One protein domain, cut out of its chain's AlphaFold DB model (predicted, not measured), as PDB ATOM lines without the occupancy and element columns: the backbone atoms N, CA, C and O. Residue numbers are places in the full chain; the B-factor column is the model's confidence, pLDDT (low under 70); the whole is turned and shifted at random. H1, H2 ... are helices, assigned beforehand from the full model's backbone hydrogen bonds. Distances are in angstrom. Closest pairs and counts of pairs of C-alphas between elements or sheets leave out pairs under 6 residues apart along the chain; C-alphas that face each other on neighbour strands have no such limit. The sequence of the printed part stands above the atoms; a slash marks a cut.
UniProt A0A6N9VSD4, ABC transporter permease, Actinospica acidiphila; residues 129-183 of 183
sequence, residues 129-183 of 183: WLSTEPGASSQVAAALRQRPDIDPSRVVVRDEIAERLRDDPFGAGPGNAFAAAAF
ATOM      1  N   TRP A 129     357.395 247.491 312.567       90.25
ATOM      2  CA  TRP A 129     357.136 246.082 312.296       90.25
ATOM      3  C   TRP A 129     355.639 245.819 312.309       90.25
ATOM      4  O   TRP A 129     354.934 246.207 313.243       90.25
ATOM      5  N   LEU A 130     355.154 245.165 311.256       92.00
ATOM      6  CA  LEU A 130     353.750 244.827 311.095       92.00
ATOM      7  C   LEU A 130     353.597 243.312 311.039       92.00
ATOM      8  O   LEU A 130     354.253 242.638 310.250       92.00
ATOM      9  N   SER A 131     352.689 242.791 311.856       91.69
ATOM     10  CA  SER A 131     352.134 241.456 311.655       91.69
ATOM     11  C   SER A 131     350.906 241.579 310.762       91.69
ATOM     12  O   SER A 131     350.080 242.467 310.968       91.69
ATOM     13  N   THR A 132     350.801 240.709 309.762       93.19
ATOM     14  CA  THR A 132     349.635 240.637 308.874       93.19
ATOM     15  C   THR A 132     348.926 239.306 309.075       93.19
ATOM     16  O   THR A 132     349.524 238.351 309.574       93.19
ATOM     17  N   GLU A 133     347.645 239.247 308.714       93.75
ATOM     18  CA  GLU A 133     346.928 237.972 308.663       93.75
ATOM     19  C   GLU A 133     347.627 237.003 307.693       93.75
ATOM     20  O   GLU A 133     348.199 237.449 306.689       93.75
ATOM     21  N   PRO A 134     347.581 235.680 307.937       91.00
ATOM     22  CA  PRO A 134     348.192 234.702 307.044       91.00
ATOM     23  C   PRO A 134     347.759 234.900 305.581       91.00
ATOM     24  O   PRO A 134     346.570 234.923 305.270       91.00
ATOM     25  N   GLY A 135     348.729 235.048 304.673       91.75
ATOM     26  CA  GLY A 135     348.486 235.278 303.242       91.75
ATOM     27  C   GLY A 135     348.175 236.729 302.845       91.75
ATOM     28  O   GLY A 135     348.067 237.009 301.652       91.75
ATOM     29  N   ALA A 136     348.076 237.666 303.794       95.00
ATOM     30  CA  ALA A 136     347.787 239.076 303.516       95.00
ATOM     31  C   ALA A 136     349.042 239.948 303.300       95.00
ATOM     32  O   ALA A 136     348.907 241.106 302.894       95.00
ATOM     33  N   SER A 137     350.253 239.416 303.529       94.06
ATOM     34  CA  SER A 137     351.527 240.149 303.425       94.06
ATOM     35  C   SER A 137     351.656 240.947 302.122       94.06
ATOM     36  O   SER A 137     351.979 242.135 302.152       94.06
ATOM     37  N   SER A 138     351.358 240.323 300.975       94.00
ATOM     38  CA  SER A 138     351.497 240.942 299.648       94.00
ATOM     39  C   SER A 138     350.503 242.085 299.427       94.00
ATOM     40  O   SER A 138     350.876 243.145 298.923       94.00
ATOM     41  N   GLN A 139     349.251 241.908 299.857       96.12
ATOM     42  CA  GLN A 139     348.214 242.933 299.768       96.12
ATOM     43  C   GLN A 139     348.560 244.150 300.634       96.12
ATOM     44  O   GLN A 139     348.464 245.287 300.170       96.12
ATOM     45  N   VAL A 140     348.982 243.921 301.882       96.50
ATOM     46  CA  VAL A 140     349.373 244.994 302.808       96.50
ATOM     47  C   VAL A 140     350.605 245.731 302.287       96.50
ATOM     48  O   VAL A 140     350.617 246.961 302.274       96.50
ATOM     49  N   ALA A 141     351.612 245.008 301.792       96.31
ATOM     50  CA  ALA A 141     352.800 245.616 301.201       96.31
ATOM     51  C   ALA A 141     352.457 246.472 299.974       96.31
ATOM     52  O   ALA A 141     352.939 247.599 299.863       96.31
ATOM     53  N   ALA A 142     351.588 245.985 299.084       96.62
ATOM     54  CA  ALA A 142     351.120 246.749 297.931       96.62
ATOM     55  C   ALA A 142     350.394 248.035 298.356       96.62
ATOM     56  O   ALA A 142     350.673 249.103 297.810       96.62
ATOM     57  N   ALA A 143     349.524 247.960 299.366       97.19
ATOM     58  CA  ALA A 143     348.828 249.129 299.900       97.19
ATOM     59  C   ALA A 143     349.797 250.151 300.525       97.19
ATOM     60  O   ALA A 143     349.661 251.350 300.287       97.19
ATOM     61  N   LEU A 144     350.802 249.696 301.282       96.62
ATOM     62  CA  LEU A 144     351.827 250.572 301.865       96.62
ATOM     63  C   LEU A 144     352.682 251.249 300.788       96.62
ATOM     64  O   LEU A 144     352.920 252.448 300.874       96.62
ATOM     65  N   ARG A 145     353.094 250.515 299.748       97.06
ATOM     66  CA  ARG A 145     353.890 251.048 298.627       97.06
ATOM     67  C   ARG A 145     353.127 252.060 297.765       97.06
ATOM     68  O   ARG A 145     353.752 252.848 297.069       97.06
ATOM     69  N   GLN A 146     351.794 252.054 297.791       97.44
ATOM     70  CA  GLN A 146     350.964 253.035 297.078       97.44
ATOM     71  C   GLN A 146     350.760 254.343 297.855       97.44
ATOM     72  O   GLN A 146     350.220 255.303 297.302       97.44
ATOM     73  N   ARG A 147     351.156 254.405 299.132       96.75
ATOM     74  CA  ARG A 147     350.999 255.621 299.930       96.75
ATOM     75  C   ARG A 147     351.990 256.703 299.491       96.75
ATOM     76  O   ARG A 147     353.178 256.421 299.380       96.75
ATOM     77  N   PRO A 148     351.542 257.958 299.315       95.44
ATOM     78  CA  PRO A 148     352.406 259.038 298.839       95.44
ATOM     79  C   PRO A 148     353.471 259.459 299.863       95.44
ATOM     80  O   PRO A 148     354.465 260.074 299.493       95.44
ATOM     81  N   ASP A 149     353.263 259.152 301.144       92.94
ATOM     82  CA  ASP A 149     354.165 259.477 302.248       92.94
ATOM     83  C   ASP A 149     355.165 258.356 302.583       92.94
ATOM     84  O   ASP A 149     355.952 258.493 303.519       92.94
ATOM     85  N   ILE A 150     355.154 257.255 301.824       93.00
ATOM     86  CA  ILE A 150     356.036 256.104 302.024       93.00
ATOM     87  C   ILE A 150     356.888 255.899 300.774       93.00
ATOM     88  O   ILE A 150     356.373 255.726 299.677       93.00
ATOM     89  N   ASP A 151     358.208 255.864 300.954       92.88
ATOM     90  CA  ASP A 151     359.126 255.388 299.921       92.88
ATOM     91  C   ASP A 151     358.915 253.872 299.726       92.88
ATOM     92  O   ASP A 151     359.184 253.103 300.658       92.88
ATOM     93  N   PRO A 152     358.456 253.411 298.545       93.69
ATOM     94  CA  PRO A 152     358.148 252.001 298.316       93.69
ATOM     95  C   PRO A 152     359.336 251.065 298.561       93.69
ATOM     96  O   PRO A 152     359.134 249.915 298.951       93.69
ATOM     97  N   SER A 153     360.568 251.555 298.363       90.56
ATOM     98  CA  SER A 153     361.797 250.777 298.569       90.56
ATOM     99  C   SER A 153     362.078 250.473 300.044       90.56
ATOM    100  O   SER A 153     362.813 249.536 300.349       90.56
ATOM    101  N   ARG A 154     361.459 251.220 300.968       90.69
ATOM    102  CA  ARG A 154     361.560 251.001 302.418       90.69
ATOM    103  C   ARG A 154     360.563 249.968 302.947       90.69
ATOM    104  O   ARG A 154     360.628 249.618 304.122       90.69
ATOM    105  N   VAL A 155     359.644 249.478 302.112       94.69
ATOM    106  CA  VAL A 155     358.697 248.420 302.489       94.69
ATOM    107  C   VAL A 155     359.351 247.060 302.268       94.69
ATOM    108  O   VAL A 155     359.397 246.548 301.146       94.69
ATOM    109  N   VAL A 156     359.840 246.480 303.361       92.19
ATOM    110  CA  VAL A 156     360.487 245.166 303.388       92.19
ATOM    111  C   VAL A 156     359.469 244.088 303.761       92.19
ATOM    112  O   VAL A 156     358.773 244.209 304.767       92.19
ATOM    113  N   VAL A 157     359.392 243.023 302.958       92.94
ATOM    114  CA  VAL A 157     358.472 241.898 303.172       92.94
ATOM    115  C   VAL A 157     359.276 240.618 303.351       92.94
ATOM    116  O   VAL A 157     360.083 240.250 302.497       92.94
ATOM    117  N   ARG A 158     359.042 239.921 304.465       87.44
ATOM    118  CA  ARG A 158     359.750 238.680 304.809       87.44
ATOM    119  C   ARG A 158     359.607 237.607 303.726       87.44
ATOM    120  O   ARG A 158     360.605 237.002 303.348       87.44
ATOM    121  N   ASP A 159     358.391 237.400 303.225       87.12
ATOM    122  CA  ASP A 159     358.092 236.350 302.242       87.12
ATOM    123  C   ASP A 159     358.820 236.596 300.908       87.12
ATOM    124  O   ASP A 159     359.409 235.671 300.355       87.12
ATOM    125  N   GLU A 160     358.886 237.856 300.458       88.69
ATOM    126  CA  GLU A 160     359.624 238.260 299.247       88.69
ATOM    127  C   GLU A 160     361.142 238.037 299.406       88.69
ATOM    128  O   GLU A 160     361.823 237.609 298.474       88.69
ATOM    129  N   ILE A 161     361.699 238.299 300.599       86.56
ATOM    130  CA  ILE A 161     363.113 238.007 300.887       86.56
ATOM    131  C   ILE A 161     363.365 236.498 300.877       86.56
ATOM    132  O   ILE A 161     364.355 236.056 300.295       86.56
ATOM    133  N   ALA A 162     362.494 235.716 301.517       84.56
ATOM    134  CA  ALA A 162     362.640 234.268 301.599       84.56
ATOM    135  C   ALA A 162     362.551 233.598 300.219       84.56
ATOM    136  O   ALA A 162     363.304 232.665 299.948       84.56
ATOM    137  N   GLU A 163     361.666 234.081 299.344       84.69
ATOM    138  CA  GLU A 163     361.562 233.637 297.951       84.69
ATOM    139  C   GLU A 163     362.828 233.981 297.160       84.69
ATOM    140  O   GLU A 163     363.466 233.087 296.612       84.69
ATOM    141  N   ARG A 164     363.293 235.236 297.221       80.31
ATOM    142  CA  ARG A 164     364.539 235.650 296.558       80.31
ATOM    143  C   ARG A 164     365.758 234.839 297.007       80.31
ATOM    144  O   ARG A 164     366.583 234.477 296.179       80.31
ATOM    145  N   LEU A 165     365.885 234.556 298.305       81.38
ATOM    146  CA  LEU A 165     366.980 233.731 298.833       81.38
ATOM    147  C   LEU A 165     366.878 232.264 298.395       81.38
ATOM    148  O   LEU A 165     367.899 231.591 298.282       81.38
ATOM    149  N   ARG A 166     365.660 231.757 298.164       81.75
ATOM    150  CA  ARG A 166     365.430 230.404 297.645       81.75
ATOM    151  C   ARG A 166     365.810 230.299 296.169       81.75
ATOM    152  O   ARG A 166     366.395 229.290 295.780       81.75
ATOM    153  N   ASP A 167     365.486 231.323 295.388       80.75
ATOM    154  CA  ASP A 167     365.689 231.334 293.936       80.75
ATOM    155  C   ASP A 167     367.125 231.698 293.536       80.75
ATOM    156  O   ASP A 167     367.592 231.284 292.475       80.75
ATOM    157  N   ASP A 168     367.850 232.419 294.396       67.88
ATOM    158  CA  ASP A 168     369.261 232.757 294.201       67.88
ATOM    159  C   ASP A 168     370.127 232.394 295.429       67.88
ATOM    160  O   ASP A 168     370.586 233.270 296.173       67.88
ATOM    161  N   PRO A 169     370.380 231.090 295.660       58.06
ATOM    162  CA  PRO A 169     371.119 230.627 296.833       58.06
ATOM    163  C   PRO A 169     372.615 230.993 296.815       58.06
ATOM    164  O   PRO A 169     373.282 230.836 297.838       58.06
ATOM    165  N   PHE A 170     373.163 231.475 295.687       58.16
ATOM    166  CA  PHE A 170     374.608 231.710 295.520       58.16
ATOM    167  C   PHE A 170     374.998 233.076 294.913       58.16
ATOM    168  O   PHE A 170     376.176 233.424 294.961       58.16
ATOM    169  N   GLY A 171     374.063 233.879 294.393       50.03
ATOM    170  CA  GLY A 171     374.314 235.189 293.768       50.03
ATOM    171  C   GLY A 171     374.224 236.403 294.703       50.03
ATOM    172  O   GLY A 171     374.612 237.503 294.313       50.03
ATOM    173  N   ALA A 172     373.813 236.211 295.965       51.72
ATOM    174  CA  ALA A 172     373.819 237.237 297.020       51.72
ATOM    175  C   ALA A 172     374.517 236.787 298.326       51.72
ATOM    176  O   ALA A 172     374.206 237.281 299.416       51.72
ATOM    177  N   GLY A 173     375.451 235.834 298.247       41.66
ATOM    178  CA  GLY A 173     376.306 235.473 299.384       41.66
ATOM    179  C   GLY A 173     377.301 236.600 299.693       41.66
ATOM    180  O   GLY A 173     377.739 237.263 298.757       41.66
ATOM    181  N   PRO A 174     377.717 236.875 300.945       42.72
ATOM    182  CA  PRO A 174     377.337 236.354 302.265       42.72
ATOM    183  C   PRO A 174     376.646 237.411 303.171       42.72
ATOM    184  O   PRO A 174     376.522 237.199 304.372       42.72
ATOM    185  N   GLY A 175     376.214 238.562 302.635       45.50
ATOM    186  CA  GLY A 175     375.729 239.696 303.448       45.50
ATOM    187  C   GLY A 175     374.253 239.649 303.869       45.50
ATOM    188  O   GLY A 175     373.891 240.227 304.887       45.50
ATOM    189  N   ASN A 176     373.393 238.953 303.117       43.09
ATOM    190  CA  ASN A 176     371.935 239.002 303.326       43.09
ATOM    191  C   ASN A 176     371.344 237.748 303.994       43.09
ATOM    192  O   ASN A 176     370.189 237.769 304.418       43.09
ATOM    193  N   ALA A 177     372.109 236.657 304.096       40.91
ATOM    194  CA  ALA A 177     371.603 235.373 304.588       40.91
ATOM    195  C   ALA A 177     371.323 235.365 306.105       40.91
ATOM    196  O   ALA A 177     370.451 234.628 306.557       40.91
ATOM    197  N   PHE A 178     371.990 236.218 306.891       45.53
ATOM    198  CA  PHE A 178     371.821 236.236 308.351       45.53
ATOM    199  C   PHE A 178     370.625 237.068 308.845       45.53
ATOM    200  O   PHE A 178     370.111 236.805 309.928       45.53
ATOM    201  N   ALA A 179     370.086 237.993 308.041       45.84
ATOM    202  CA  ALA A 179     368.920 238.786 308.449       45.84
ATOM    203  C   ALA A 179     367.611 237.970 308.469       45.84
ATOM    204  O   ALA A 179     366.713 238.262 309.253       45.84
ATOM    205  N   ALA A 180     367.497 236.920 307.648       44.81
ATOM    206  CA  ALA A 180     366.281 236.105 307.559       44.81
ATOM    207  C   ALA A 180     366.102 235.124 308.736       44.81
ATOM    208  O   ALA A 180     364.982 234.686 308.992       44.81
ATOM    209  N   ALA A 181     367.176 234.800 309.465       38.25
ATOM    210  CA  ALA A 181     367.128 233.923 310.640       38.25
ATOM    211  C   ALA A 181     366.748 234.663 311.940       38.25
ATOM    212  O   ALA A 181     366.502 234.021 312.959       38.25
ATOM    213  N   ALA A 182     366.687 235.999 311.908       40.09
ATOM    214  CA  ALA A 182     366.367 236.844 313.057       40.09
ATOM    215  C   ALA A 182     364.873 237.218 313.171       40.09
ATOM    216  O   ALA A 182     364.530 238.036 314.025       40.09
ATOM    217  N   PHE A 183     363.994 236.633 312.345       43.97
ATOM    218  CA  PHE A 183     362.541 236.856 312.355       43.97
ATOM    219  C   PHE A 183     361.757 235.551 312.445       43.97
ATOM    220  O   PHE A 183     362.193 234.530 311.871       43.97
TER     221      PHE A 183
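AT A GLANCE: This is residues 129 to 183 of the 183 residues of the protein "ABC transporter permease" of Actinospica acidiphila (UniProt A0A6N9VSD4). Look first for the longest helix, H2, and beside its first turn for the start of H1; the two make a loose, wide corner rather than a packed bundle, and the short H3 sits by H2. A long loop joins H1 to H2, and its residues 146 to 151 stick out free. The printed part has 55 residues with three named helices, in the order H1, H2, H3, and no named strand; the class is all helix, though under half of the residues, 23, are in named elements. The whole is loose, with a radius of gyration of the C-alphas of 12.7 A and spans of 34 by 24 by 19 A.

HOW THE PARTS SIT: Start at H2, residues 158 to 167. H3, residues 179 to 182, only just touches it, with 3 pairs of C-alphas within 8 A; the closest are those of Ala 162 and Ala 180, 7.2 A apart. H1, residues 137 to 145, is close to H2 but not clearly touching: their closest C-alphas, those of Ser 137 and Asp 159, are 7.7 A apart. The lines of H1 and H2 are only just about perpendicular, at 70.4 degrees. H1 and H3 are apart. In H1 and H2 every O i to N i+4 pair is within hydrogen-bond range; H3 is too short for such a pair.

IN THESE COORDINATES: Find C-alpha 158 at (359.750, 238.680, 304.809); from there H2 runs 14.4 A to C-alpha 167. Go back to C-alpha 137 at (351.527, 240.149, 303.425), where H1 begins its 12.1 A. H3, 5.6 A long, ends at C-alpha 182, (366.367, 236.844, 313.057).

THE WHOLE: The C-alphas farthest apart are those of Pro 148 and Phe 170, 35.4 A. The printed part has no cut, and both links are long, with 12 residues from H1 to H2 and 11 from H2 to H3. In this predicted model the mean pLDDT of the printed part is 78.7; residues 168 to 183 are under 70.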